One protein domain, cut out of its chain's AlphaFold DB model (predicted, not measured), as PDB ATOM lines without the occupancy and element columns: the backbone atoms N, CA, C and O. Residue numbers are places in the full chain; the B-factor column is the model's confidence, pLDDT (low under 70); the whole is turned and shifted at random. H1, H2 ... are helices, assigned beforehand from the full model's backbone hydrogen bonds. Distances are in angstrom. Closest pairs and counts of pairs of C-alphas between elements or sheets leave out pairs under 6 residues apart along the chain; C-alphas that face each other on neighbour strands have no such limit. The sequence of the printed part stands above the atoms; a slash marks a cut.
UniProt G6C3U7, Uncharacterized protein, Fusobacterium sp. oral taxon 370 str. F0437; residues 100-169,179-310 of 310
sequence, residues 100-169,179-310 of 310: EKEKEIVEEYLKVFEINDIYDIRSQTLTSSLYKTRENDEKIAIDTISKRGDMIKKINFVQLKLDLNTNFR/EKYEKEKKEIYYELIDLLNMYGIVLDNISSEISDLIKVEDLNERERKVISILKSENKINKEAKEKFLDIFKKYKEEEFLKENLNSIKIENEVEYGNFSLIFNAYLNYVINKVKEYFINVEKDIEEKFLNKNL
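What this domain is: This is residues 100 to 169 and 179 to 310 of the 310 residues of an uncharacterized protein of Fusobacterium sp. oral taxon 370 str. F0437 (UniProt G6C3U7). The model is a long rod of helices: the three longest, H9, H4 and H3, run lengthwise, H1 and H2 follow one another along them, and residues 301 to 310, of which 301 to 309 belong to H9, stick out at one end. At the other end H5 folds back on H2 and H4, while three short helices cover one side, H6 packing on H4, H7 on H9 and H8 on H6. The printed part has 202 residues with nine named helices, H1 to H9 in chain order, and no named strand; the class is all helix. It is loose, with a radius of gyration of the C-alphas of 20.6 A, and spans 79 by 34 by 22 A.

How they stand to each other: H9, residues 276 to 309, touches H4, residues 182 to 214, with residues 279 to 293 alone, opposite ways at a shallow tilt of 24 degrees; the closest C-alphas, of Val 286 and Glu 191, are 6.7 A apart. H4 is the hub and touches five helices. Among them, H3, residues 134 to 165, runs opposite ways at 8 degrees, its Asp 137 C-alpha 6.3 A from that of Ile 214. H2, residues 115 to 130, runs the same way as H4 and touches it, the closest C-alphas, of Ile 118 and Leu 203, 6.3 A apart. H2 and H3 form a helical hairpin. H5, residues 219 to 230, forms a hairpin with H4 but only just touches it, with 3 pairs of C-alphas within 8 A, the closest those of Leu 213 and Arg 222, 6.6 A. H1, residues 100 to 111, touches H3 at Tyr 109 and Val 158, closest C-alphas 5.2 A apart. H1, H2, H3, H4, H5 and H9 make a bundle, helices side by side. H6, residues 238 to 249, touches H4, closest C-alphas Phe 244 and Met 198, 5.9 A. H7, residues 255 to 261, touches H9, and H8, residues 266 to 271, touches H6. H3 and H9 are apart. Every O i to N i+4 pair is within hydrogen-bond range in H1, H2 and H4 to H9; in H3 26 of 28 are.

Where its parts are: H9 is 49.8 A from first to last C-alpha, H4 48.1 A, H3 46.7 A and H2 23.3 A. H1 begins at C-alpha 100, (-58.254, -13.459, 44.351), and H9 ends at C-alpha 309, (-77.700, -18.863, 54.981).

The domain as a whole: The C-alphas farthest apart, of Asp 218 and Leu 310, are 79.7 A apart. Residues 170 to 178 are not printed, and C-alphas 169 and 179 are 14.2 A apart across this cut. Of the links printed whole, none is long. pLDDT is under 70 at residues 129 to 137, 169, 179, and 309 to 310.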
ATOM      1  N   GLU A 100     -59.117 -12.667  45.235       87.94
ATOM      2  CA  GLU A 100     -58.254 -13.459  44.351       87.94
ATOM      3  C   GLU A 100     -57.416 -12.566  43.421       87.94
ATOM      4  O   GLU A 100     -56.207 -12.750  43.304       87.94
ATOM      5  N   LYS A 101     -58.029 -11.523  42.844       88.81
ATOM      6  CA  LYS A 101     -57.315 -10.522  42.038       88.81
ATOM      7  C   LYS A 101     -56.320  -9.698  42.852       88.81
ATOM      8  O   LYS A 101     -55.207  -9.470  42.388       88.81
ATOM      9  N   GLU A 102     -56.706  -9.225  44.042       87.69
ATOM     10  CA  GLU A 102     -55.786  -8.482  44.920       87.69
ATOM     11  C   GLU A 102     -54.569  -9.347  45.287       87.69
ATOM     12  O   GLU A 102     -53.439  -8.864  45.236       87.69
ATOM     13  N   LYS A 103     -54.783 -10.634  45.579       89.31
ATOM     14  CA  LYS A 103     -53.726 -11.604  45.875       89.31
ATOM     15  C   LYS A 103     -52.786 -11.814  44.691       89.31
ATOM     16  O   LYS A 103     -51.576 -11.733  44.875       89.31
ATOM     17  N   GLU A 104     -53.320 -12.006  43.486       91.44
ATOM     18  CA  GLU A 104     -52.520 -12.162  42.262       91.44
ATOM     19  C   GLU A 104     -51.595 -10.955  42.027       91.44
ATOM     20  O   GLU A 104     -50.410 -11.124  41.738       91.44
ATOM     21  N   ILE A 105     -52.106  -9.734  42.221       88.12
ATOM     22  CA  ILE A 105     -51.320  -8.500  42.072       88.12
ATOM     23  C   ILE A 105     -50.195  -8.427  43.110       88.12
ATOM     24  O   ILE A 105     -49.067  -8.069  42.772       88.12
ATOM     25  N   VAL A 106     -50.482  -8.760  44.373       87.88
ATOM     26  CA  VAL A 106     -49.472  -8.742  45.443       87.88
ATOM     27  C   VAL A 106     -48.421  -9.836  45.227       87.88
ATOM     28  O   VAL A 106     -47.234  -9.602  45.449       87.88
ATOM     29  N   GLU A 107     -48.814 -11.012  44.738       89.75
ATOM     30  CA  GLU A 107     -47.877 -12.072  44.357       89.75
ATOM     31  C   GLU A 107     -46.987 -11.661  43.177       89.75
ATOM     32  O   GLU A 107     -45.784 -11.921  43.205       89.75
ATOM     33  N   GLU A 108     -47.541 -11.008  42.149       90.12
ATOM     34  CA  GLU A 108     -46.763 -10.449  41.035       90.12
ATOM     35  C   GLU A 108     -45.751  -9.409  41.538       90.12
ATOM     36  O   GLU A 108     -44.592  -9.439  41.132       90.12
ATOM     37  N   TYR A 109     -46.169  -8.537  42.460       89.94
ATOM     38  CA  TYR A 109     -45.305  -7.540  43.089       89.94
ATOM     39  C   TYR A 109     -44.133  -8.186  43.836       89.94
ATOM     40  O   TYR A 109     -42.977  -7.845  43.592       89.94
ATOM     41  N   LEU A 110     -44.413  -9.167  44.699       89.25
ATOM     42  CA  LEU A 110     -43.395  -9.837  45.510       89.25
ATOM     43  C   LEU A 110     -42.370 -10.612  44.667       89.25
ATOM     44  O   LEU A 110     -41.192 -10.641  45.019       89.25
ATOM     45  N   LYS A 111     -42.786 -11.190  43.531       90.19
ATOM     46  CA  LYS A 111     -41.902 -11.929  42.608       90.19
ATOM     47  C   LYS A 111     -40.817 -11.067  41.960       90.19
ATOM     48  O   LYS A 111     -39.841 -11.618  41.472       90.19
ATOM     49  N   VAL A 112     -40.972  -9.742  41.928       89.81
ATOM     50  CA  VAL A 112     -39.962  -8.849  41.332       89.81
ATOM     51  C   VAL A 112     -38.726  -8.697  42.228       89.81
ATOM     52  O   VAL A 112     -37.654  -8.356  41.733       89.81
ATOM     53  N   PHE A 113     -38.836  -8.978  43.528       88.88
ATOM     54  CA  PHE A 113     -37.759  -8.774  44.499       88.88
ATOM     55  C   PHE A 113     -36.778  -9.949  44.576       88.88
ATOM     56  O   PHE A 113     -36.446 -10.436  45.655       88.88
ATOM     57  N   GLU A 114     -36.272 -10.393  43.429       88.31
ATOM     58  CA  GLU A 114     -35.235 -11.418  43.361       88.31
ATOM     59  C   GLU A 114     -33.855 -10.769  43.507       88.31
ATOM     60  O   GLU A 114     -33.298 -10.192  42.571       88.31
ATOM     61  N   ILE A 115     -33.309 -10.790  44.727       89.00
ATOM     62  CA  ILE A 115     -32.013 -10.153  45.010       89.00
ATOM     63  C   ILE A 115     -30.855 -10.844  44.275       89.00
ATOM     64  O   ILE A 115     -29.852 -10.201  43.961       89.00
ATOM     65  N   ASN A 116     -31.011 -12.133  43.960       87.12
ATOM     66  CA  ASN A 116     -30.036 -12.908  43.196       87.12
ATOM     67  C   ASN A 116     -29.829 -12.335  41.794       87.12
ATOM     68  O   ASN A 116     -28.684 -12.256  41.367       87.12
ATOM     69  N   ASP A 117     -30.872 -11.809  41.144       87.25
ATOM     70  CA  ASP A 117     -30.728 -11.149  39.844       87.25
ATOM     71  C   ASP A 117     -29.739  -9.968  39.917       87.25
ATOM     72  O   ASP A 117     -28.944  -9.753  39.001       87.25
ATOM     73  N   ILE A 118     -29.744  -9.199  41.019       89.44
ATOM     74  CA  ILE A 118     -28.795  -8.088  41.214       89.44
ATOM     75  C   ILE A 118     -27.367  -8.628  41.388       89.44
ATOM     76  O   ILE A 118     -26.416  -8.104  40.800       89.44
ATOM     77  N   TYR A 119     -27.198  -9.681  42.190       87.19
ATOM     78  CA  TYR A 119     -25.888 -10.303  42.401       87.19
ATOM     79  C   TYR A 119     -25.359 -11.001  41.141       87.19
ATOM     80  O   TYR A 119     -24.148 -10.996  40.915       87.19
ATOM     81  N   ASP A 120     -26.231 -11.513  40.278       86.62
ATOM     82  CA  ASP A 120     -25.862 -12.078  38.983       86.62
ATOM     83  C   ASP A 120     -25.343 -10.999  38.034       86.62
ATOM     84  O   ASP A 120     -24.310 -11.200  37.389       86.62
ATOM     85  N   ILE A 121     -25.974  -9.816  38.007       84.44
ATOM     86  CA  ILE A 121     -25.432  -8.648  37.292       84.44
ATOM     87  C   ILE A 121     -24.024  -8.332  37.797       84.44
ATOM     88  O   ILE A 121     -23.108  -8.154  36.988       84.44
ATOM     89  N   ARG A 122     -23.837  -8.289  39.123       86.00
ATOM     90  CA  ARG A 122     -22.531  -8.033  39.749       86.00
ATOM     91  C   ARG A 122     -21.501  -9.065  39.305       86.00
ATOM     92  O   ARG A 122     -20.460  -8.696  38.776       86.00
ATOM     93  N   SER A 123     -21.807 -10.350  39.461       83.50
ATOM     94  CA  SER A 123     -20.911 -11.464  39.145       83.50
ATOM     95  C   SER A 123     -20.516 -11.498  37.665       83.50
ATOM     96  O   SER A 123     -19.328 -11.573  37.336       83.50
ATOM     97  N   GLN A 124     -21.491 -11.366  36.759       80.06
ATOM     98  CA  GLN A 124     -21.250 -11.317  35.314       80.06
ATOM     99  C   GLN A 124     -20.360 -10.130  34.945       80.06
ATOM    100  O   GLN A 124     -19.394 -10.287  34.194       80.06
ATOM    101  N   THR A 125     -20.647  -8.956  35.515       78.25
ATOM    102  CA  THR A 125     -19.888  -7.735  35.237       78.25
ATOM    103  C   THR A 125     -18.454  -7.845  35.758       78.25
ATOM    104  O   THR A 125     -17.514  -7.633  34.991       78.25
ATOM    105  N   LEU A 126     -18.260  -8.270  37.010       80.00
ATOM    106  CA  LEU A 126     -16.932  -8.471  37.600       80.00
ATOM    107  C   LEU A 126     -16.113  -9.491  36.805       80.00
ATOM    108  O   LEU A 126     -14.970  -9.213  36.448       80.00
ATOM    109  N   THR A 127     -16.711 -10.628  36.443       75.69
ATOM    110  CA  THR A 127     -16.046 -11.648  35.621       75.69
ATOM    111  C   THR A 127     -15.629 -11.062  34.277       75.69
ATOM    112  O   THR A 127     -14.474 -11.176  33.882       75.69
ATOM    113  N   SER A 128     -16.530 -10.364  33.585       72.44
ATOM    114  CA  SER A 128     -16.215  -9.755  32.290       72.44
ATOM    115  C   SER A 128     -15.118  -8.684  32.372       72.44
ATOM    116  O   SER A 128     -14.288  -8.603  31.466       72.44
ATOM    117  N   SER A 129     -15.061  -7.930  33.475       67.75
ATOM    118  CA  SER A 129     -14.062  -6.882  33.709       67.75
ATOM    119  C   SER A 129     -12.640  -7.419  33.908       67.75
ATOM    120  O   SER A 129     -11.683  -6.711  33.603       67.75
ATOM    121  N   LEU A 130     -12.493  -8.673  34.359       65.38
ATOM    122  CA  LEU A 130     -11.195  -9.350  34.482       65.38
ATOM    123  C   LEU A 130     -10.627  -9.787  33.129       65.38
ATOM    124  O   LEU A 130      -9.422  -9.976  33.001       65.38
ATOM    125  N   TYR A 131     -11.482  -9.969  32.121       59.25
ATOM    126  CA  TYR A 131     -11.085 -10.644  30.888       59.25
ATOM    127  C   TYR A 131     -10.874  -9.726  29.677       59.25
ATOM    128  O   TYR A 131     -10.558 -10.271  28.619       59.25
ATOM    129  N   LYS A 132     -11.030  -8.384  29.745       62.22
ATOM    130  CA  LYS A 132     -11.208  -7.612  28.493       62.22
ATOM    131  C   LYS A 132     -10.705  -6.152  28.384       62.22
ATOM    132  O   LYS A 132     -10.553  -5.421  29.350       62.22
ATOM    133  N   THR A 133     -10.462  -5.790  27.112       58.41
ATOM    134  CA  THR A 133      -9.983  -4.524  26.504       58.41
ATOM    135  C   THR A 133     -11.025  -3.383  26.491       58.41
ATOM    136  O   THR A 133     -12.216  -3.654  26.591       58.41
ATOM    137  N   ARG A 134     -10.607  -2.121  26.250       54.31
ATOM    138  CA  ARG A 134     -11.437  -0.882  26.284       54.31
ATOM    139  C   ARG A 134     -12.773  -0.941  25.509       54.31
ATOM    140  O   ARG A 134     -13.766  -0.398  25.970       54.31
ATOM    141  N   GLU A 135     -12.829  -1.639  24.372       57.31
ATOM    142  CA  GLU A 135     -14.053  -1.833  23.557       57.31
ATOM    143  C   GLU A 135     -15.134  -2.674  24.266       57.31
ATOM    144  O   GLU A 135     -16.325  -2.595  23.971       57.31
ATOM    145  N   ASN A 136     -14.726  -3.501  25.224       68.81
ATOM    146  CA  ASN A 136     -15.648  -4.304  26.010       68.81
ATOM    147  C   ASN A 136     -16.174  -3.569  27.236       68.81
ATOM    148  O   ASN A 136     -17.261  -3.912  27.680       68.81
ATOM    149  N   ASP A 137     -15.460  -2.566  27.745       66.88
ATOM    150  CA  ASP A 137     -15.902  -1.774  28.897       66.88
ATOM    151  C   ASP A 137     -17.181  -0.999  28.576       66.88
ATOM    152  O   ASP A 137     -18.124  -1.004  29.363       66.88
ATOM    153  N   GLU A 138     -17.256  -0.405  27.382       72.94
ATOM    154  CA  GLU A 138     -18.455   0.298  26.917       72.94
ATOM    155  C   GLU A 138     -19.635  -0.669  26.740       72.94
ATOM    156  O   GLU A 138     -20.753  -0.393  27.174       72.94
ATOM    157  N   LYS A 139     -19.376  -1.861  26.189       78.38
ATOM    158  CA  LYS A 139     -20.393  -2.907  26.037       78.38
ATOM    159  C   LYS A 139     -20.903  -3.424  27.387       78.38
ATOM    160  O   LYS A 139     -22.106  -3.629  27.534       78.38
ATOM    161  N   ILE A 140     -20.007  -3.633  28.351       74.56
ATOM    162  CA  ILE A 140     -20.342  -4.059  29.716       74.56
ATOM    163  C   ILE A 140     -21.164  -2.970  30.407       74.56
ATOM    164  O   ILE A 140     -22.224  -3.268  30.945       74.56
ATOM    165  N   ALA A 141     -20.743  -1.704  30.320       76.00
ATOM    166  CA  ALA A 141     -21.477  -0.581  30.895       76.00
ATOM    167  C   ALA A 141     -22.905  -0.481  30.337       76.00
ATOM    168  O   ALA A 141     -23.857  -0.349  31.106       76.00
ATOM    169  N   ILE A 142     -23.069  -0.587  29.014       80.81
ATOM    170  CA  ILE A 142     -24.385  -0.555  28.361       80.81
ATOM    171  C   ILE A 142     -25.259  -1.727  28.826       80.81
ATOM    172  O   ILE A 142     -26.427  -1.514  29.149       80.81
ATOM    173  N   ASP A 143     -24.711  -2.943  28.896       82.38
ATOM    174  CA  ASP A 143     -25.444  -4.128  29.358       82.38
ATOM    175  C   ASP A 143     -25.884  -3.989  30.825       82.38
ATOM    176  O   ASP A 143     -27.058  -4.187  31.143       82.38
ATOM    177  N   THR A 144     -24.987  -3.553  31.718       80.31
ATOM    178  CA  THR A 144     -25.316  -3.290  33.126       80.31
ATOM    179  C   THR A 144     -26.396  -2.211  33.259       80.31
ATOM    180  O   THR A 144     -27.367  -2.402  33.994       80.31
ATOM    181  N   ILE A 145     -26.268  -1.088  32.539       84.12
ATOM    182  CA  ILE A 145     -27.259   0.001  32.550       84.12
ATOM    183  C   ILE A 145     -28.614  -0.500  32.045       84.12
ATOM    184  O   ILE A 145     -29.641  -0.178  32.645       84.12
ATOM    185  N   SER A 146     -28.626  -1.302  30.978       87.62
ATOM    186  CA  SER A 146     -29.851  -1.886  30.428       87.62
ATOM    187  C   SER A 146     -30.532  -2.799  31.443       87.62
ATOM    188  O   SER A 146     -31.707  -2.599  31.746       87.62
ATOM    189  N   LYS A 147     -29.791  -3.746  32.036       87.81
ATOM    190  CA  LYS A 147     -30.323  -4.684  33.036       87.81
ATOM    191  C   LYS A 147     -30.874  -3.958  34.263       87.81
ATOM    192  O   LYS A 147     -32.000  -4.228  34.683       87.81
ATOM    193  N   ARG A 148     -30.134  -2.972  34.787       87.81
ATOM    194  CA  ARG A 148     -30.606  -2.093  35.871       87.81
ATOM    195  C   ARG A 148     -31.888  -1.359  35.472       87.81
ATOM    196  O   ARG A 148     -32.843  -1.311  36.244       87.81
ATOM    197  N   GLY A 149     -31.919  -0.781  34.272       88.50
ATOM    198  CA  GLY A 149     -33.084  -0.073  33.747       88.50
ATOM    199  C   GLY A 149     -34.319  -0.968  33.656       88.50
ATOM    200  O   GLY A 149     -35.416  -0.541  34.015       88.50
ATOM    201  N   ASP A 150     -34.150  -2.218  33.237       90.88
ATOM    202  CA  ASP A 150     -35.243  -3.183  33.137       90.88
ATOM    203  C   ASP A 150     -35.758  -3.629  34.509       90.88
ATOM    204  O   ASP A 150     -36.975  -3.733  34.687       90.88
ATOM    205  N   MET A 151     -34.884  -3.794  35.508       91.00
ATOM    206  CA  MET A 151     -35.301  -4.016  36.900       91.00
ATOM    207  C   MET A 151     -36.145  -2.852  37.428       91.00
ATOM    208  O   MET A 151     -37.251  -3.066  37.923       91.00
ATOM    209  N   ILE A 152     -35.681  -1.611  37.250       90.12
ATOM    210  CA  ILE A 152     -36.412  -0.410  37.684       90.12
ATOM    211  C   ILE A 152     -37.781  -0.318  36.996       90.12
ATOM    212  O   ILE A 152     -38.781  -0.003  37.642       90.12
ATOM    213  N   LYS A 153     -37.863  -0.618  35.692       90.06
ATOM    214  CA  LYS A 153     -39.141  -0.642  34.963       90.06
ATOM    215  C   LYS A 153     -40.101  -1.683  35.533       90.06
ATOM    216  O   LYS A 153     -41.263  -1.348  35.754       90.06
ATOM    217  N   LYS A 154     -39.631  -2.916  35.768       90.19
ATOM    218  CA  LYS A 154     -40.449  -3.995  36.351       90.19
ATOM    219  C   LYS A 154     -41.014  -3.569  37.702       90.19
ATOM    220  O   LYS A 154     -42.222  -3.639  37.893       90.19
ATOM    221  N   ILE A 155     -40.154  -3.050  38.577       88.69
ATOM    222  CA  ILE A 155     -40.513  -2.551  39.907       88.69
ATOM    223  C   ILE A 155     -41.575  -1.451  39.831       88.69
ATOM    224  O   ILE A 155     -42.629  -1.556  40.454       88.69
ATOM    225  N   ASN A 156     -41.331  -0.411  39.032       87.31
ATOM    226  CA  ASN A 156     -42.267   0.706  38.906       87.31
ATOM    227  C   ASN A 156     -43.618   0.250  38.348       87.31
ATOM    228  O   ASN A 156     -44.665   0.735  38.773       87.31
ATOM    229  N   PHE A 157     -43.608  -0.696  37.410       88.50
ATOM    230  CA  PHE A 157     -44.826  -1.244  36.832       88.50
ATOM    231  C   PHE A 157     -45.654  -2.026  37.856       88.50
ATOM    232  O   PHE A 157     -46.860  -1.794  37.962       88.50
ATOM    233  N   VAL A 158     -45.026  -2.906  38.644       86.19
ATOM    234  CA  VAL A 158     -45.750  -3.649  39.686       86.19
ATOM    235  C   VAL A 158     -46.196  -2.745  40.833       86.19
ATOM    236  O   VAL A 158     -47.303  -2.927  41.334       86.19
ATOM    237  N   GLN A 159     -45.420  -1.717  41.190       87.00
ATOM    238  CA  GLN A 159     -45.831  -0.705  42.168       87.00
ATOM    239  C   GLN A 159     -47.079   0.052  41.697       87.00
ATOM    240  O   GLN A 159     -48.033   0.214  42.454       87.00
ATOM    241  N   LEU A 160     -47.118   0.475  40.428       86.06
ATOM    242  CA  LEU A 160     -48.297   1.125  39.849       86.06
ATOM    243  C   LEU A 160     -49.516   0.199  39.847       86.06
ATOM    244  O   LEU A 160     -50.619   0.640  40.167       86.06
ATOM    245  N   LYS A 161     -49.333  -1.084  39.509       85.12
ATOM    246  CA  LYS A 161     -50.411  -2.077  39.585       85.12
ATOM    247  C   LYS A 161     -50.928  -2.234  41.010       85.12
ATOM    248  O   LYS A 161     -52.142  -2.237  41.191       85.12
ATOM    249  N   LEU A 162     -50.035  -2.349  41.991       85.06
ATOM    250  CA  LEU A 162     -50.396  -2.447  43.402       85.06
ATOM    251  C   LEU A 162     -51.219  -1.223  43.825       85.06
ATOM    252  O   LEU A 162     -52.315  -1.375  44.355       85.06
ATOM    253  N   ASP A 163     -50.747  -0.019  43.509       80.50
ATOM    254  CA  ASP A 163     -51.373   1.235  43.934       80.50
ATOM    255  C   ASP A 163     -52.730   1.513  43.278       80.50
ATOM    256  O   ASP A 163     -53.599   2.120  43.905       80.50
ATOM    257  N   LEU A 164     -52.908   1.112  42.014       79.06
ATOM    258  CA  LEU A 164     -54.119   1.399  41.236       79.06
ATOM    259  C   LEU A 164     -55.172   0.295  41.316       79.06
ATOM    260  O   LEU A 164     -56.365   0.587  41.237       79.06
ATOM    261  N   ASN A 165     -54.749  -0.965  41.430       78.75
ATOM    262  CA  ASN A 165     -55.650  -2.116  41.343       78.75
ATOM    263  C   ASN A 165     -55.949  -2.753  42.701       78.75
ATOM    264  O   ASN A 165     -56.762  -3.675  42.773       78.75
ATOM    265  N   THR A 166     -55.320  -2.270  43.773       74.31
ATOM    266  CA  THR A 166     -55.602  -2.730  45.131       74.31
ATOM    267  C   THR A 166     -55.953  -1.564  46.042       74.31
ATOM    268  O   THR A 166     -55.511  -0.432  45.861       74.31
ATOM    269  N   ASN A 167     -56.712  -1.858  47.093       70.19
ATOM    270  CA  ASN A 167     -57.028  -0.873  48.123       70.19
ATOM    271  C   ASN A 167     -55.917  -0.764  49.195       70.19
ATOM    272  O   ASN A 167     -56.216  -0.375  50.318       70.19
ATOM    273  N   PHE A 168     -54.668  -1.179  48.923       71.44
ATOM    274  CA  PHE A 168     -53.582  -1.122  49.920       71.44
ATOM    275  C   PHE A 168     -53.120   0.318  50.204       71.44
ATOM    276  O   PHE A 168     -52.833   0.649  51.352       71.44
ATOM    277  N   ARG A 169     -53.085   1.185  49.178       62.16
ATOM    278  CA  ARG A 169     -52.602   2.576  49.285       62.16
ATOM    279  C   ARG A 169     -53.709   3.614  49.471       62.16
ATOM    280  O   ARG A 169     -53.546   4.554  50.248       62.16
ATOM    281  N   GLU A 179     -63.030  -1.347  58.004       63.44
ATOM    282  CA  GLU A 179     -62.720  -2.725  57.654       63.44
ATOM    283  C   GLU A 179     -61.924  -3.281  58.833       63.44
ATOM    284  O   GLU A 179     -60.947  -2.683  59.274       63.44
ATOM    285  N   LYS A 180     -62.344  -4.435  59.366       72.88
ATOM    286  CA  LYS A 180     -61.665  -5.160  60.462       72.88
ATOM    287  C   LYS A 180     -60.139  -5.255  60.258       72.88
ATOM    288  O   LYS A 180     -59.406  -5.345  61.235       72.88
ATOM    289  N   TYR A 181     -59.696  -5.189  59.002       79.19
ATOM    290  CA  TYR A 181     -58.324  -5.361  58.545       79.19
ATOM    291  C   TYR A 181     -57.649  -4.082  58.014       79.19
ATOM    292  O   TYR A 181     -56.574  -4.167  57.429       79.19
ATOM    293  N   GLU A 182     -58.240  -2.897  58.178       80.31
ATOM    294  CA  GLU A 182     -57.710  -1.637  57.621       80.31
ATOM    295  C   GLU A 182     -56.296  -1.323  58.137       80.31
ATOM    296  O   GLU A 182     -55.383  -1.025  57.364       80.31
ATOM    297  N   LYS A 183     -56.087  -1.481  59.451       83.62
ATOM    298  CA  LYS A 183     -54.778  -1.295  60.087       83.62
ATOM    299  C   LYS A 183     -53.740  -2.284  59.543       83.62
ATOM    300  O   LYS A 183     -52.658  -1.864  59.148       83.62
ATOM    301  N   GLU A 184     -54.084  -3.568  59.496       85.31
ATOM    302  CA  GLU A 184     -53.195  -4.637  59.019       85.31
ATOM    303  C   GLU A 184     -52.827  -4.443  57.543       85.31
ATOM    304  O   GLU A 184     -51.661  -4.533  57.168       85.31
ATOM    305  N   LYS A 185     -53.803  -4.058  56.714       84.50
ATOM    306  CA  LYS A 185     -53.587  -3.736  55.301       84.50
ATOM    307  C   LYS A 185     -52.595  -2.586  55.128       84.50
ATOM    308  O   LYS A 185     -51.696  -2.660  54.294       84.50
ATOM    309  N   LYS A 186     -52.741  -1.532  55.933       85.31
ATOM    310  CA  LYS A 186     -51.842  -0.376  55.913       85.31
ATOM    311  C   LYS A 186     -50.425  -0.740  56.363       85.31
ATOM    312  O   LYS A 186     -49.464  -0.263  55.767       85.31
ATOM    313  N   GLU A 187     -50.290  -1.580  57.385       88.81
ATOM    314  CA  GLU A 187     -48.990  -2.096  57.834       88.81
ATOM    315  C   GLU A 187     -48.297  -2.903  56.732       88.81
ATOM    316  O   GLU A 187     -47.154  -2.602  56.392       88.81
ATOM    317  N   ILE A 188     -49.015  -3.838  56.102       89.19
ATOM    318  CA  ILE A 188     -48.500  -4.619  54.968       89.19
ATOM    319  C   ILE A 188     -48.074  -3.702  53.821       89.19
ATOM    320  O   ILE A 188     -47.007  -3.897  53.248       89.19
ATOM    321  N   TYR A 189     -48.861  -2.674  53.489       89.44
ATOM    322  CA  TYR A 189     -48.473  -1.722  52.450       89.44
ATOM    323  C   TYR A 189     -47.127  -1.052  52.764       89.44
ATOM    324  O   TYR A 189     -46.261  -0.985  51.894       89.44
ATOM    325  N   TYR A 190     -46.913  -0.587  53.997       90.38
ATOM    326  CA  TYR A 190     -45.634   0.024  54.364       90.38
ATOM    327  C   TYR A 190     -44.469  -0.964  54.331       90.38
ATOM    328  O   TYR A 190     -43.384  -0.578  53.913       90.38
ATOM    329  N   GLU A 191     -44.691  -2.224  54.692       92.56
ATOM    330  CA  GLU A 191     -43.684  -3.281  54.553       92.56
ATOM    331  C   GLU A 191     -43.334  -3.576  53.092       92.56
ATOM    332  O   GLU A 191     -42.162  -3.722  52.754       92.56
ATOM    333  N   LEU A 192     -44.324  -3.587  52.194       90.75
ATOM    334  CA  LEU A 192     -44.092  -3.721  50.753       90.75
ATOM    335  C   LEU A 192     -43.273  -2.544  50.196       90.75
ATOM    336  O   LEU A 192     -42.428  -2.744  49.322       90.75
ATOM    337  N   ILE A 193     -43.493  -1.329  50.710       90.75
ATOM    338  CA  ILE A 193     -42.702  -0.138  50.365       90.75
ATOM    339  C   ILE A 193     -41.290  -0.206  50.957       90.75
ATOM    340  O   ILE A 193     -40.322   0.153  50.290       90.75
ATOM    341  N   ASP A 194     -41.141  -0.667  52.194       94.25
ATOM    342  CA  ASP A 194     -39.836  -0.825  52.833       94.25
ATOM    343  C   ASP A 194     -38.995  -1.900  52.121       94.25
ATOM    344  O   ASP A 194     -37.810  -1.675  51.870       94.25
ATOM    345  N   LEU A 195     -39.614  -3.000  51.677       93.25
ATOM    346  CA  LEU A 195     -38.992  -4.020  50.826       93.25
ATOM    347  C   LEU A 195     -38.478  -3.425  49.508       93.25
ATOM    348  O   LEU A 195     -37.330  -3.658  49.123       93.25
ATOM    349  N   LEU A 196     -39.303  -2.607  48.851       92.56
ATOM    350  CA  LEU A 196     -38.927  -1.866  47.651       92.56
ATOM    351  C   LEU A 196     -37.717  -0.959  47.891       92.56
ATOM    352  O   LEU A 196     -36.753  -0.988  47.125       92.56
ATOM    353  N   ASN A 197     -37.751  -0.175  48.966       93.69
ATOM    354  CA  ASN A 197     -36.667   0.736  49.313       93.69
ATOM    355  C   ASN A 197     -35.365  -0.025  49.593       93.69
ATOM    356  O   ASN A 197     -34.309   0.373  49.104       93.69
ATOM    357  N   MET A 198     -35.433  -1.140  50.326       94.56
ATOM    358  CA  MET A 198     -34.275  -2.001  50.572       94.56
ATOM    359  C   MET A 198     -33.708  -2.565  49.269       94.56
ATOM    360  O   MET A 198     -32.499  -2.491  49.060       94.56
ATOM    361  N   TYR A 199     -34.559  -3.066  48.368       93.81
ATOM    362  CA  TYR A 199     -34.124  -3.583  47.068       93.81
ATOM    363  C   TYR A 199     -33.445  -2.495  46.226       93.81
ATOM    364  O   TYR A 199     -32.378  -2.723  45.656       93.81
ATOM    365  N   GLY A 200     -34.019  -1.288  46.207       92.94
ATOM    366  CA  GLY A 200     -33.444  -0.124  45.531       92.94
ATOM    367  C   GLY A 200     -32.060   0.247  46.064       92.94
ATOM    368  O   GLY A 200     -31.142   0.451  45.276       92.94
ATOM    369  N   ILE A 201     -31.873   0.245  47.390       93.94
ATOM    370  CA  ILE A 201     -30.565   0.504  48.016       93.94
ATOM    371  C   ILE A 201     -29.523  -0.523  47.557       93.94
ATOM    372  O   ILE A 201     -28.404  -0.143  47.204       93.94
ATOM    373  N   VAL A 202     -29.878  -1.813  47.535       93.12
ATOM    374  CA  VAL A 202     -28.970  -2.878  47.077       93.12
ATOM    375  C   VAL A 202     -28.611  -2.689  45.603       93.12
ATOM    376  O   VAL A 202     -27.431  -2.731  45.247       93.12
ATOM    377  N   LEU A 203     -29.616  -2.440  44.759       92.19
ATOM    378  CA  LEU A 203     -29.439  -2.233  43.325       92.19
ATOM    379  C   LEU A 203     -28.536  -1.032  43.038       92.19
ATOM    380  O   LEU A 203     -27.609  -1.141  42.234       92.19
ATOM    381  N   ASP A 204     -28.768   0.098  43.702       90.62
ATOM    382  CA  ASP A 204     -27.984   1.317  43.518       90.62
ATOM    383  C   ASP A 204     -26.551   1.164  44.029       90.62
ATOM    384  O   ASP A 204     -25.617   1.622  43.366       90.62
ATOM    385  N   ASN A 205     -26.351   0.474  45.157       90.06
ATOM    386  CA  ASN A 205     -25.018   0.195  45.685       90.06
ATOM    387  C   ASN A 205     -24.192  -0.650  44.703       90.06
ATOM    388  O   ASN A 205     -23.083  -0.264  44.341       90.06
ATOM    389  N   ILE A 206     -24.753  -1.764  44.219       88.00
ATOM    390  CA  ILE A 206     -24.075  -2.644  43.256       88.00
ATOM    391  C   ILE A 206     -23.843  -1.923  41.921       88.00
ATOM    392  O   ILE A 206     -22.766  -2.023  41.337       88.00
ATOM    393  N   SER A 207     -24.819  -1.145  41.452       86.12
ATOM    394  CA  SER A 207     -24.686  -0.385  40.203       86.12
ATOM    395  C   SER A 207     -23.593   0.683  40.287       86.12
ATOM    396  O   SER A 207     -22.864   0.898  39.316       86.12
ATOM    397  N   SER A 208     -23.467   1.344  41.439       86.56
ATOM    398  CA  SER A 208     -22.424   2.346  41.685       86.56
ATOM    399  C   SER A 208     -21.045   1.695  41.754       86.56
ATOM    400  O   SER A 208     -20.127   2.162  41.087       86.56
ATOM    401  N   GLU A 209     -20.926   0.569  42.466       86.19
ATOM    402  CA  GLU A 209     -19.691  -0.220  42.539       86.19
ATOM    403  C   GLU A 209     -19.199  -0.628  41.142       86.19
ATOM    404  O   GLU A 209     -18.036  -0.410  40.801       86.19
ATOM    405  N   ILE A 210     -20.097  -1.149  40.300       83.06
ATOM    406  CA  ILE A 210     -19.783  -1.503  38.911       83.06
ATOM    407  C   ILE A 210     -19.360  -0.267  38.107       83.06
ATOM    408  O   ILE A 210     -18.363  -0.303  37.386       83.06
ATOM    409  N   SER A 211     -20.105   0.832  38.229       82.19
ATOM    410  CA  SER A 211     -19.826   2.064  37.485       82.19
ATOM    411  C   SER A 211     -18.454   2.640  37.826       82.19
ATOM    412  O   SER A 211     -17.753   3.126  36.940       82.19
ATOM    413  N   ASP A 212     -18.052   2.585  39.094       84.75
ATOM    414  CA  ASP A 212     -16.738   3.049  39.529       84.75
ATOM    415  C   ASP A 212     -15.622   2.104  39.094       84.75
ATOM    416  O   ASP A 212     -14.541   2.568  38.734       84.75
ATOM    417  N   LEU A 213     -15.890   0.798  39.041       83.31
ATOM    418  CA  LEU A 213     -14.941  -0.194  38.546       83.31
ATOM    419  C   LEU A 213     -14.614  -0.002  37.057       83.31
ATOM    420  O   LEU A 213     -13.445  -0.047  36.674       83.31
ATOM    421  N   ILE A 214     -15.626   0.267  36.229       78.62
ATOM    422  CA  ILE A 214     -15.467   0.464  34.777       78.62
ATOM    423  C   ILE A 214     -14.636   1.722  34.457       78.62
ATOM    424  O   ILE A 214     -13.922   1.752  33.459       78.62
ATOM    425  N   LYS A 215     -14.663   2.750  35.317       82.69
ATOM    426  CA  LYS A 215     -13.866   3.981  35.131       82.69
ATOM    427  C   LYS A 215     -12.359   3.781  35.345       82.69
ATOM    428  O   LYS A 215     -11.582   4.658  34.979       82.69
ATOM    429  N   VAL A 216     -11.934   2.684  35.972       84.69
ATOM    430  CA  VAL A 216     -10.517   2.434  36.287       84.69
ATOM    431  C   VAL A 216      -9.798   1.965  35.030       84.69
ATOM    432  O   VAL A 216     -10.019   0.840  34.604       84.69
ATOM    433  N   GLU A 217      -8.951   2.799  34.428       80.75
ATOM    434  CA  GLU A 217      -8.263   2.452  33.173       80.75
ATOM    435  C   GLU A 217      -7.104   1.456  33.359       80.75
ATOM    436  O   GLU A 217      -6.838   0.653  32.464       80.75
ATOM    437  N   ASP A 218      -6.424   1.480  34.511       85.31
ATOM    438  CA  ASP A 218      -5.325   0.555  34.808       85.31
ATOM    439  C   ASP A 218      -5.864  -0.844  35.151       85.31
ATOM    440  O   ASP A 218      -6.605  -1.034  36.118       85.31
ATOM    441  N   LEU A 219      -5.468  -1.841  34.356       80.38
ATOM    442  CA  LEU A 219      -5.958  -3.214  34.491       80.38
ATOM    443  C   LEU A 219      -5.500  -3.890  35.786       80.38
ATOM    444  O   LEU A 219      -6.277  -4.637  36.377       80.38
ATOM    445  N   ASN A 220      -4.283  -3.615  36.260       84.06
ATOM    446  CA  ASN A 220      -3.774  -4.210  37.497       84.06
ATOM    447  C   ASN A 220      -4.489  -3.614  38.716       84.06
ATOM    448  O   ASN A 220      -4.802  -4.322  39.675       84.06
ATOM    449  N   GLU A 221      -4.759  -2.306  38.698       87.00
ATOM    450  CA  GLU A 221      -5.571  -1.644  39.718       87.00
ATOM    451  C   GLU A 221      -7.005  -2.185  39.707       87.00
ATOM    452  O   GLU A 221      -7.562  -2.492  40.766       87.00
ATOM    453  N   ARG A 222      -7.589  -2.347  38.516       84.06
ATOM    454  CA  ARG A 222      -8.933  -2.897  38.350       84.06
ATOM    455  C   ARG A 222      -9.020  -4.336  38.859       84.06
ATOM    456  O   ARG A 222      -9.915  -4.627  39.646       84.06
ATOM    457  N   GLU A 223      -8.080  -5.208  38.498       84.19
ATOM    458  CA  GLU A 223      -8.018  -6.595  38.980       84.19
ATOM    459  C   GLU A 223      -7.952  -6.656  40.511       84.19
ATOM    460  O   GLU A 223      -8.724  -7.380  41.142       84.19
ATOM    461  N   ARG A 224      -7.103  -5.828  41.139       85.94
ATOM    462  CA  ARG A 224      -7.041  -5.730  42.608       85.94
ATOM    463  C   ARG A 224      -8.377  -5.306  43.214       85.94
ATOM    464  O   ARG A 224      -8.791  -5.886  44.217       85.94
ATOM    465  N   LYS A 225      -9.065  -4.329  42.610       87.44
ATOM    466  CA  LYS A 225     -10.399  -3.897  43.058       87.44
ATOM    467  C   LYS A 225     -11.432  -5.010  42.911       87.44
ATOM    468  O   LYS A 225     -12.161  -5.251  43.866       87.44
ATOM    469  N   VAL A 226     -11.457  -5.731  41.787       85.12
ATOM    470  CA  VAL A 226     -12.351  -6.889  41.595       85.12
ATOM    471  C   VAL A 226     -12.109  -7.949  42.670       85.12
ATOM    472  O   VAL A 226     -13.060  -8.413  43.294       85.12
ATOM    473  N   ILE A 227     -10.850  -8.310  42.933       84.25
ATOM    474  CA  ILE A 227     -10.508  -9.303  43.962       84.25
ATOM    475  C   ILE A 227     -10.991  -8.844  45.343       84.25
ATOM    476  O   ILE A 227     -11.555  -9.642  46.089       84.25
ATOM    477  N   SER A 228     -10.806  -7.566  45.677       85.50
ATOM    478  CA  SER A 228     -11.247  -6.996  46.955       85.50
ATOM    479  C   SER A 228     -12.778  -6.993  47.098       85.50
ATOM    480  O   SER A 228     -13.313  -7.335  48.154       85.50
ATOM    481  N   ILE A 229     -13.497  -6.707  46.007       85.19
ATOM    482  CA  ILE A 229     -14.962  -6.800  45.925       85.19
ATOM    483  C   ILE A 229     -15.438  -8.242  46.152       85.19
ATOM    484  O   ILE A 229     -16.335  -8.470  46.960       85.19
ATOM    485  N   LEU A 230     -14.830  -9.220  45.472       81.06
ATOM    486  CA  LEU A 230     -15.193 -10.639  45.593       81.06
ATOM    487  C   LEU A 230     -14.919 -11.206  46.991       81.06
ATOM    488  O   LEU A 230     -15.604 -12.126  47.426       81.06
ATOM    489  N   LYS A 231     -13.927 -10.656  47.697       83.19
ATOM    490  CA  LYS A 231     -13.622 -10.999  49.090       83.19
ATOM    491  C   LYS A 231     -14.476 -10.239  50.110       83.19
ATOM    492  O   LYS A 231     -14.276 -10.435  51.306       83.19
ATOM    493  N   SER A 232     -15.396  -9.380  49.660       78.69
ATOM    494  CA  SER A 232     -16.191  -8.488  50.512       78.69
ATOM    495  C   SER A 232     -15.327  -7.659  51.475       78.69
ATOM    496  O   SER A 232     -15.688  -7.451  52.627       78.69
ATOM    497  N   GLU A 233     -14.161  -7.189  51.025       80.50
ATOM    498  CA  GLU A 233     -13.270  -6.337  51.832       80.50
ATOM    499  C   GLU A 233     -13.691  -4.858  51.779       80.50
ATOM    500  O   GLU A 233     -13.365  -4.068  52.669       80.50
ATOM    501  N   ASN A 234     -14.442  -4.481  50.741       81.38
ATOM    502  CA  ASN A 234     -14.882  -3.112  50.520       81.38
ATOM    503  C   ASN A 234     -16.131  -2.788  51.333       81.38
ATOM    504  O   ASN A 234     -17.145  -3.481  51.264       81.38
ATOM    505  N   LYS A 235     -16.065  -1.674  52.064       87.69
ATOM    506  CA  LYS A 235     -17.218  -1.141  52.784       87.69
ATOM    507  C   LYS A 235     -18.132  -0.386  51.835       87.69
ATOM    508  O   LYS A 235     -17.660   0.385  50.996       87.69
ATOM    509  N   ILE A 236     -19.436  -0.554  52.017       89.38
ATOM    510  CA  ILE A 236     -20.426   0.221  51.271       89.38
ATOM    511  C   ILE A 236     -20.455   1.680  51.736       89.38
ATOM    512  O   ILE A 236     -19.940   2.044  52.799       89.38
ATOM    513  N   ASN A 237     -21.120   2.524  50.949       89.25
ATOM    514  CA  ASN A 237     -21.376   3.908  51.327       89.25
ATOM    515  C   ASN A 237     -22.120   3.979  52.679       89.25
ATOM    516  O   ASN A 237     -23.130   3.301  52.887       89.25
ATOM    517  N   LYS A 238     -21.638   4.836  53.591       91.12
ATOM    518  CA  LYS A 238     -22.215   5.034  54.930       91.12
ATOM    519  C   LYS A 238     -23.706   5.392  54.887       91.12
ATOM    520  O   LYS A 238     -24.473   4.842  55.664       91.12
ATOM    521  N   GLU A 239     -24.117   6.264  53.970       91.81
ATOM    522  CA  GLU A 239     -25.516   6.666  53.800       91.81
ATOM    523  C   GLU A 239     -26.389   5.481  53.360       91.81
ATOM    524  O   GLU A 239     -27.489   5.296  53.877       91.81
ATOM    525  N   ALA A 240     -25.893   4.639  52.447       91.12
ATOM    526  CA  ALA A 240     -26.599   3.429  52.020       91.12
ATOM    527  C   ALA A 240     -26.739   2.420  53.173       91.12
ATOM    528  O   ALA A 240     -27.829   1.888  53.395       91.12
ATOM    529  N   LYS A 241     -25.663   2.217  53.953       93.38
ATOM    530  CA  LYS A 241     -25.673   1.406  55.183       93.38
ATOM    531  C   LYS A 241     -26.731   1.901  56.166       93.38
ATOM    532  O   LYS A 241     -27.536   1.108  56.646       93.38
ATOM    533  N   GLU A 242     -26.720   3.195  56.473       94.94
ATOM    534  CA  GLU A 242     -27.637   3.800  57.441       94.94
ATOM    535  C   GLU A 242     -29.091   3.674  56.981       94.94
ATOM    536  O   GLU A 242     -29.910   3.160  57.739       94.94
ATOM    537  N   LYS A 243     -29.397   4.007  55.719       95.50
ATOM    538  CA  LYS A 243     -30.750   3.854  55.158       95.50
ATOM    539  C   LYS A 243     -31.258   2.416  55.236       95.50
ATOM    540  O   LYS A 243     -32.393   2.194  55.654       95.50
ATOM    541  N   PHE A 244     -30.433   1.441  54.858       95.62
ATOM    542  CA  PHE A 244     -30.825   0.032  54.897       95.62
ATOM    543  C   PHE A 244     -31.085  -0.434  56.334       95.62
ATOM    544  O   PHE A 244     -32.112  -1.052  56.618       95.62
ATOM    545  N   LEU A 245     -30.172  -0.115  57.257       94.81
ATOM    546  CA  LEU A 245     -30.311  -0.493  58.661       94.81
ATOM    547  C   LEU A 245     -31.502   0.198  59.324       94.81
ATOM    548  O   LEU A 245     -32.164  -0.425  60.143       94.81
ATOM    549  N   ASP A 246     -31.793   1.450  58.988       95.88
ATOM    550  CA  ASP A 246     -32.919   2.181  59.567       95.88
ATOM    551  C   ASP A 246     -34.271   1.616  59.132       95.88
ATOM    552  O   ASP A 246     -35.190   1.549  59.947       95.88
ATOM    553  N   ILE A 247     -34.380   1.128  57.893       95.12
ATOM    554  CA  ILE A 247     -35.546   0.351  57.467       95.12
ATOM    555  C   ILE A 247     -35.607  -0.964  58.253       95.12
ATOM    556  O   ILE A 247     -36.609  -1.250  58.904       95.12
ATOM    557  N   PHE A 248     -34.522  -1.740  58.258       93.56
ATOM    558  CA  PHE A 248     -34.518  -3.072  58.862       93.56
ATOM    559  C   PHE A 248     -34.735  -3.058  60.389       93.56
ATOM    560  O   PHE A 248     -35.394  -3.943  60.935       93.56
ATOM    561  N   LYS A 249     -34.239  -2.038  61.101       93.06
ATOM    562  CA  LYS A 249     -34.407  -1.879  62.559       93.06
ATOM    563  C   LYS A 249     -35.870  -1.878  62.993       93.06
ATOM    564  O   LYS A 249     -36.143  -2.339  64.097       93.06
ATOM    565  N   LYS A 250     -36.792  -1.413  62.141       93.62
ATOM    566  CA  LYS A 250     -38.241  -1.439  62.410       93.62
ATOM    567  C   LYS A 250     -38.754  -2.857  62.681       93.62
ATOM    568  O   LYS A 250     -39.698  -3.018  63.441       93.62
ATOM    569  N   TYR A 251     -38.105  -3.860  62.088       90.50
ATOM    570  CA  TYR A 251     -38.540  -5.258  62.078       90.50
ATOM    571  C   TYR A 251     -37.586  -6.188  62.832       90.50
ATOM    572  O   TYR A 251     -37.864  -7.368  63.001       90.50
ATOM    573  N   LYS A 252     -36.452  -5.678  63.322       81.50
ATOM    574  CA  LYS A 252     -35.412  -6.488  63.975       81.50
ATOM    575  C   LYS A 252     -35.933  -7.293  65.174       81.50
ATOM    576  O   LYS A 252     -35.373  -8.336  65.499       81.50
ATOM    577  N   GLU A 253     -36.975  -6.800  65.839       85.31
ATOM    578  CA  GLU A 253     -37.553  -7.450  67.013       85.31
ATOM    579  C   GLU A 253     -38.567  -8.558  66.685       85.31
ATOM    580  O   GLU A 253     -38.926  -9.310  67.594       85.31
ATOM    581  N   GLU A 254     -38.968  -8.697  65.419       89.62
ATOM    582  CA  GLU A 254     -39.886  -9.738  64.952       89.62
ATOM    583  C   GLU A 254     -39.266 -11.127  65.151       89.62
ATOM    584  O   GLU A 254     -38.139 -11.391  64.725       89.62
ATOM    585  N   GLU A 255     -40.011 -12.032  65.792       89.12
ATOM    586  CA  GLU A 255     -39.530 -13.361  66.197       89.12
ATOM    587  C   GLU A 255     -38.995 -14.166  65.007       89.12
ATOM    588  O   GLU A 255     -37.866 -14.652  65.045       89.12
ATOM    589  N   PHE A 256     -39.737 -14.178  63.896       88.62
ATOM    590  CA  PHE A 256     -39.314 -14.827  62.655       88.62
ATOM    591  C   PHE A 256     -37.951 -14.321  62.152       88.62
ATOM    592  O   PHE A 256     -37.131 -15.103  61.670       88.62
ATOM    593  N   LEU A 257     -37.684 -13.015  62.245       91.19
ATOM    594  CA  LEU A 257     -36.417 -12.439  61.788       91.19
ATOM    595  C   LEU A 257     -35.289 -12.700  62.783       91.19
ATOM    596  O   LEU A 257     -34.172 -12.996  62.361       91.19
ATOM    597  N   LYS A 258     -35.576 -12.655  64.087       89.06
ATOM    598  CA  LYS A 258     -34.618 -13.032  65.133       89.06
ATOM    599  C   LYS A 258     -34.139 -14.461  64.962       89.06
ATOM    600  O   LYS A 258     -32.937 -14.690  65.005       89.06
ATOM    601  N   GLU A 259     -35.052 -15.403  64.760       88.56
ATOM    602  CA  GLU A 259     -34.713 -16.815  64.600       88.56
ATOM    603  C   GLU A 259     -33.886 -17.058  63.337       88.56
ATOM    604  O   GLU A 259     -32.840 -17.701  63.402       88.56
ATOM    605  N   ASN A 260     -34.304 -16.484  62.204       88.31
ATOM    606  CA  ASN A 260     -33.631 -16.694  60.922       88.31
ATOM    607  C   ASN A 260     -32.280 -15.969  60.798       88.31
ATOM    608  O   ASN A 260     -31.464 -16.349  59.961       88.31
ATOM    609  N   LEU A 261     -32.029 -14.932  61.605       91.00
ATOM    610  CA  LEU A 261     -30.815 -14.107  61.530       91.00
ATOM    611  C   LEU A 261     -29.978 -14.135  62.824       91.00
ATOM    612  O   LEU A 261     -29.044 -13.348  62.966       91.00
ATOM    613  N   ASN A 262     -30.267 -15.048  63.760       87.00
ATOM    614  CA  ASN A 262     -29.593 -15.134  65.066       87.00
ATOM    615  C   ASN A 262     -28.072 -15.355  64.988       87.00
ATOM    616  O   ASN A 262     -27.338 -14.968  65.897       87.00
ATOM    617  N   SER A 263     -27.599 -15.992  63.919       86.31
ATOM    618  CA  SER A 263     -26.211 -16.417  63.747       86.31
ATOM    619  C   SER A 263     -25.336 -15.367  63.066       86.31
ATOM    620  O   SER A 263     -24.112 -15.511  63.058       86.31
ATOM    621  N   ILE A 264     -25.932 -14.298  62.526       89.44
ATOM    622  CA  ILE A 264     -25.216 -13.290  61.742       89.44
ATOM    623  C   ILE A 264     -25.102 -11.956  62.480       89.44
ATOM    624  O   ILE A 264     -26.005 -11.497  63.181       89.44
ATOM    625  N   LYS A 265     -23.979 -11.266  62.270       91.75
ATOM    626  CA  LYS A 265     -23.807  -9.880  62.714       91.75
ATOM    627  C   LYS A 265     -24.334  -8.948  61.627       91.75
ATOM    628  O   LYS A 265     -23.567  -8.499  60.785       91.75
ATOM    629  N   ILE A 266     -25.634  -8.651  61.669       91.19
ATOM    630  CA  ILE A 266     -26.360  -7.860  60.652       91.19
ATOM    631  C   ILE A 266     -25.614  -6.580  60.255       91.19
ATOM    632  O   ILE A 266     -25.456  -6.297  59.074       91.19
ATOM    633  N   GLU A 267     -25.113  -5.817  61.229       91.44
ATOM    634  CA  GLU A 267     -24.386  -4.571  60.951       91.44
ATOM    635  C   GLU A 267     -23.097  -4.794  60.157       91.44
ATOM    636  O   GLU A 267     -22.778  -3.972  59.300       91.44
ATOM    637  N   ASN A 268     -22.389  -5.901  60.412       92.00
ATOM    638  CA  ASN A 268     -21.187  -6.271  59.670       92.00
ATOM    639  C   ASN A 268     -21.545  -6.720  58.252       92.00
ATOM    640  O   ASN A 268     -20.915  -6.267  57.305       92.00
ATOM    641  N   GLU A 269     -22.561  -7.572  58.096       91.88
ATOM    642  CA  GLU A 269     -22.999  -8.028  56.771       91.88
ATOM    643  C   GLU A 269     -23.402  -6.844  55.887       91.88
ATOM    644  O   GLU A 269     -22.943  -6.722  54.753       91.88
ATOM    645  N   VAL A 270     -24.189  -5.910  56.432       91.88
ATOM    646  CA  VAL A 270     -24.569  -4.689  55.714       91.88
ATOM    647  C   VAL A 270     -23.350  -3.814  55.429       91.88
ATOM    648  O   VAL A 270     -23.231  -3.295  54.325       91.88
ATOM    649  N   GLU A 271     -22.423  -3.651  56.376       92.00
ATOM    650  CA  GLU A 271     -21.212  -2.844  56.174       92.00
ATOM    651  C   GLU A 271     -20.368  -3.305  54.985       92.00
ATOM    652  O   GLU A 271     -19.834  -2.458  54.270       92.00
ATOM    653  N   TYR A 272     -20.307  -4.613  54.743       89.38
ATOM    654  CA  TYR A 272     -19.576  -5.211  53.624       89.38
ATOM    655  C   TYR A 272     -20.462  -5.534  52.406       89.38
ATOM    656  O   TYR A 272     -20.022  -6.199  51.471       89.38
ATOM    657  N   GLY A 273     -21.710  -5.052  52.382       87.00
ATOM    658  CA  GLY A 273     -22.603  -5.184  51.224       87.00
ATOM    659  C   GLY A 273     -23.155  -6.596  50.988       87.00
ATOM    660  O   GLY A 273     -23.593  -6.923  49.880       87.00
ATOM    661  N   ASN A 274     -23.158  -7.439  52.019       89.56
ATOM    662  CA  ASN A 274     -23.718  -8.787  52.000       89.56
ATOM    663  C   ASN A 274     -25.202  -8.754  52.402       89.56
ATOM    664  O   ASN A 274     -25.604  -9.154  53.494       89.56
ATOM    665  N   PHE A 275     -26.050  -8.258  51.505       91.62
ATOM    666  CA  PHE A 275     -27.469  -8.045  51.787       91.62
ATOM    667  C   PHE A 275     -28.340  -9.291  51.606       91.62
ATOM    668  O   PHE A 275     -29.423  -9.344  52.182       91.62
ATOM    669  N   SER A 276     -27.891 -10.278  50.818       90.81
ATOM    670  CA  SER A 276     -28.721 -11.402  50.347       90.81
ATOM    671  C   SER A 276     -29.487 -12.113  51.468       90.81
ATOM    672  O   SER A 276     -30.713 -12.206  51.412       90.81
ATOM    673  N   LEU A 277     -28.799 -12.547  52.529       91.44
ATOM    674  CA  LEU A 277     -29.437 -13.261  53.642       91.44
ATOM    675  C   LEU A 277     -30.474 -12.398  54.375       91.44
ATOM    676  O   LEU A 277     -31.591 -12.850  54.620       91.44
ATOM    677  N   ILE A 278     -30.120 -11.151  54.691       93.38
ATOM    678  CA  ILE A 278     -30.985 -10.230  55.441       93.38
ATOM    679  C   ILE A 278     -32.223  -9.872  54.616       93.38
ATOM    680  O   ILE A 278     -33.343  -9.910  55.122       93.38
ATOM    681  N   PHE A 279     -32.024  -9.555  53.336       94.38
ATOM    682  CA  PHE A 279     -33.105  -9.210  52.425       94.38
ATOM    683  C   PHE A 279     -34.055 -10.387  52.209       94.38
ATOM    684  O   PHE A 279     -35.261 -10.213  52.320       94.38
ATOM    685  N   ASN A 280     -33.532 -11.593  51.966       93.06
ATOM    686  CA  ASN A 280     -34.361 -12.781  51.759       93.06
ATOM    687  C   ASN A 280     -35.148 -13.162  53.019       93.06
ATOM    688  O   ASN A 280     -36.313 -13.548  52.922       93.06
ATOM    689  N   ALA A 281     -34.555 -13.019  54.208       92.88
ATOM    690  CA  ALA A 281     -35.285 -13.209  55.458       92.88
ATOM    691  C   ALA A 281     -36.433 -12.198  55.598       92.88
ATOM    692  O   ALA A 281     -37.554 -12.586  55.927       92.88
ATOM    693  N   TYR A 282     -36.186 -10.923  55.282       94.25
ATOM    694  CA  TYR A 282     -37.221  -9.890  55.309       94.25
ATOM    695  C   TYR A 282     -38.312 -10.106  54.248       94.25
ATOM    696  O   TYR A 282     -39.496 -10.040  54.565       94.25
ATOM    697  N   LEU A 283     -37.946 -10.464  53.015       93.31
ATOM    698  CA  LEU A 283     -38.891 -10.827  51.957       93.31
ATOM    699  C   LEU A 283     -39.809 -11.974  52.403       93.31
ATOM    700  O   LEU A 283     -41.027 -11.885  52.258       93.31
ATOM    701  N   ASN A 284     -39.242 -13.028  52.992       92.56
ATOM    702  CA  ASN A 284     -40.015 -14.164  53.494       92.56
ATOM    703  C   ASN A 284     -40.953 -13.776  54.642       92.56
ATOM    704  O   ASN A 284     -42.087 -14.253  54.684       92.56
ATOM    705  N   TYR A 285     -40.509 -12.895  55.541       93.88
ATOM    706  CA  TYR A 285     -41.361 -12.327  56.586       93.88
ATOM    707  C   TYR A 285     -42.589 -11.630  55.982       93.88
ATOM    708  O   TYR A 285     -43.722 -11.978  56.324       93.88
ATOM    709  N   VAL A 286     -42.378 -10.728  55.017       91.44
ATOM    710  CA  VAL A 286     -43.466  -9.998  54.345       91.44
ATOM    711  C   VAL A 286     -44.398 -10.955  53.594       91.44
ATOM    712  O   VAL A 286     -45.618 -10.842  53.706       91.44
ATOM    713  N   ILE A 287     -43.854 -11.951  52.881       90.44
ATOM    714  CA  ILE A 287     -44.646 -12.992  52.200       90.44
ATOM    715  C   ILE A 287     -45.557 -13.722  53.194       90.44
ATOM    716  O   ILE A 287     -46.733 -13.946  52.899       90.44
ATOM    717  N   ASN A 288     -45.030 -14.114  54.355       90.88
ATOM    718  CA  ASN A 288     -45.804 -14.834  55.364       90.88
ATOM    719  C   ASN A 288     -46.931 -13.967  55.927       90.88
ATOM    720  O   ASN A 288     -48.070 -14.429  55.986       90.88
ATOM    721  N   LYS A 289     -46.646 -12.697  56.235       90.19
ATOM    722  CA  LYS A 289     -47.649 -11.750  56.732       90.19
ATOM    723  C   LYS A 289     -48.771 -11.505  55.717       90.19
ATOM    724  O   LYS A 289     -49.948 -11.574  56.055       90.19
ATOM    725  N   VAL A 290     -48.420 -11.305  54.445       89.19
ATOM    726  CA  VAL A 290     -49.386 -11.159  53.342       89.19
ATOM    727  C   VAL A 290     -50.268 -12.404  53.199       89.19
ATOM    728  O   VAL A 290     -51.482 -12.290  53.026       89.19
ATOM    729  N   LYS A 291     -49.677 -13.604  53.264       89.81
ATOM    730  CA  LYS A 291     -50.429 -14.864  53.181       89.81
ATOM    731  C   LYS A 291     -51.426 -14.994  54.325       89.81
ATOM    732  O   LYS A 291     -52.575 -15.358  54.082       89.81
ATOM    733  N   GLU A 292     -50.995 -14.698  55.547       91.12
ATOM    734  CA  GLU A 292     -51.850 -14.761  56.729       91.12
ATOM    735  C   GLU A 292     -53.031 -13.789  56.625       91.12
ATOM    736  O   GLU A 292     -54.176 -14.198  56.833       91.12
ATOM    737  N   TYR A 293     -52.777 -12.552  56.192       89.75
ATOM    738  CA  TYR A 293     -53.816 -11.559  55.922       89.75
ATOM    739  C   TYR A 293     -54.893 -12.097  54.973       89.75
ATOM    740  O   TYR A 293     -56.080 -12.076  55.300       89.75
ATOM    741  N   PHE A 294     -54.495 -12.630  53.812       87.62
ATOM    742  CA  PHE A 294     -55.459 -13.138  52.835       87.62
ATOM    743  C   PHE A 294     -56.236 -14.350  53.359       87.62
ATOM    744  O   PHE A 294     -57.453 -14.390  53.194       87.62
ATOM    745  N   ILE A 295     -55.582 -15.280  54.066       88.44
ATOM    746  CA  ILE A 295     -56.253 -16.426  54.706       88.44
ATOM    747  C   ILE A 295     -57.311 -15.951  55.710       88.44
ATOM    748  O   ILE A 295     -58.417 -16.490  55.760       88.44
ATOM    749  N   ASN A 296     -56.983 -14.945  56.521       88.25
ATOM    750  CA  ASN A 296     -57.899 -14.403  57.519       88.25
ATOM    751  C   ASN A 296     -59.096 -13.705  56.863       88.25
ATOM    752  O   ASN A 296     -60.228 -13.903  57.300       88.25
ATOM    753  N   VAL A 297     -58.863 -12.934  55.798       86.94
ATOM    754  CA  VAL A 297     -59.926 -12.271  55.032       86.94
ATOM    755  C   VAL A 297     -60.847 -13.290  54.352       86.94
ATOM    756  O   VAL A 297     -62.066 -13.142  54.434       86.94
ATOM    757  N   GLU A 298     -60.292 -14.330  53.724       86.25
ATOM    758  CA  GLU A 298     -61.057 -15.407  53.077       86.25
ATOM    759  C   GLU A 298     -61.967 -16.125  54.088       86.25
ATOM    760  O   GLU A 298     -63.180 -16.195  53.880       86.25
ATOM    761  N   LYS A 299     -61.420 -16.546  55.239       88.62
ATOM    762  CA  LYS A 299     -62.199 -17.171  56.326       88.62
ATOM    763  C   LYS A 299     -63.342 -16.280  56.810       88.62
ATOM    764  O   LYS A 299     -64.469 -16.738  56.977       88.62
ATOM    765  N   ASP A 300     -63.078 -14.990  56.994       86.25
ATOM    766  CA  ASP A 300     -64.085 -14.019  57.427       86.25
ATOM    767  C   ASP A 300     -65.228 -13.852  56.409       86.25
ATOM    768  O   ASP A 300     -66.375 -13.585  56.791       86.25
ATOM    769  N   ILE A 301     -64.930 -13.944  55.110       84.81
ATOM    770  CA  ILE A 301     -65.926 -13.882  54.032       84.81
ATOM    771  C   ILE A 301     -66.766 -15.166  54.022       84.81
ATOM    772  O   ILE A 301     -68.000 -15.088  53.964       84.81
ATOM    773  N   GLU A 302     -66.127 -16.330  54.151       85.50
ATOM    774  CA  GLU A 302     -66.789 -17.636  54.240       85.50
ATOM    775  C   GLU A 302     -67.736 -17.726  55.446       85.50
ATOM    776  O   GLU A 302     -68.916 -18.057  55.291       85.50
ATOM    777  N   GLU A 303     -67.279 -17.343  56.641       85.69
ATOM    778  CA  GLU A 303     -68.105 -17.341  57.855       85.69
ATOM    779  C   GLU A 303     -69.311 -16.400  57.731       85.69
ATOM    780  O   GLU A 303     -70.432 -16.744  58.125       85.69
ATOM    781  N   LYS A 304     -69.126 -15.209  57.142       84.38
ATOM    782  CA  LYS A 304     -70.230 -14.265  56.886       84.38
ATOM    783  C   LYS A 304     -71.265 -14.833  55.919       84.38
ATOM    784  O   LYS A 304     -72.447 -14.506  56.056       84.38
ATOM    785  N   PHE A 305     -70.843 -15.624  54.938       83.06
ATOM    786  CA  PHE A 305     -71.745 -16.281  53.998       83.06
ATOM    787  C   PHE A 305     -72.528 -17.413  54.677       83.06
ATOM    788  O   PHE A 305     -73.756 -17.442  54.579       83.06
ATOM    789  N   LEU A 306     -71.849 -18.278  55.438       82.00
ATOM    790  CA  LEU A 306     -72.478 -19.375  56.186       82.00
ATOM    791  C   LEU A 306     -73.515 -18.862  57.195       82.00
ATOM    792  O   LEU A 306     -74.655 -19.326  57.198       82.00
ATOM    793  N   ASN A 307     -73.168 -17.838  57.979       79.06
ATOM    794  CA  ASN A 307     -74.058 -17.259  58.993       79.06
ATOM    795  C   ASN A 307     -75.314 -16.587  58.410       79.06
ATOM    796  O   ASN A 307     -76.313 -16.448  59.111       79.06
ATOM    797  N   LYS A 308     -75.286 -16.149  57.145       72.75
ATOM    798  CA  LYS A 308     -76.457 -15.554  56.473       72.75
ATOM    799  C   LYS A 308     -77.409 -16.579  55.865       72.75
ATOM    800  O   LYS A 308     -78.545 -16.219  55.565       72.75
ATOM    801  N   ASN A 309     -76.948 -17.812  55.665       61.34
ATOM    802  CA  ASN A 309     -77.700 -18.863  54.981       61.34
ATOM    803  C   ASN A 309     -78.221 -19.969  55.931       61.34
ATOM    804  O   ASN A 309     -78.915 -20.874  55.463       61.34
ATOM    805  N   LEU A 310     -77.926 -19.889  57.237       53.69
ATOM    806  CA  LEU A 310     -78.431 -20.771  58.313       53.69
ATOM    807  C   LEU A 310     -79.790 -20.316  58.892       53.69
ATOM    808  O   LEU A 310     -80.649 -21.192  59.200       53.69
TER     809      LEU A 310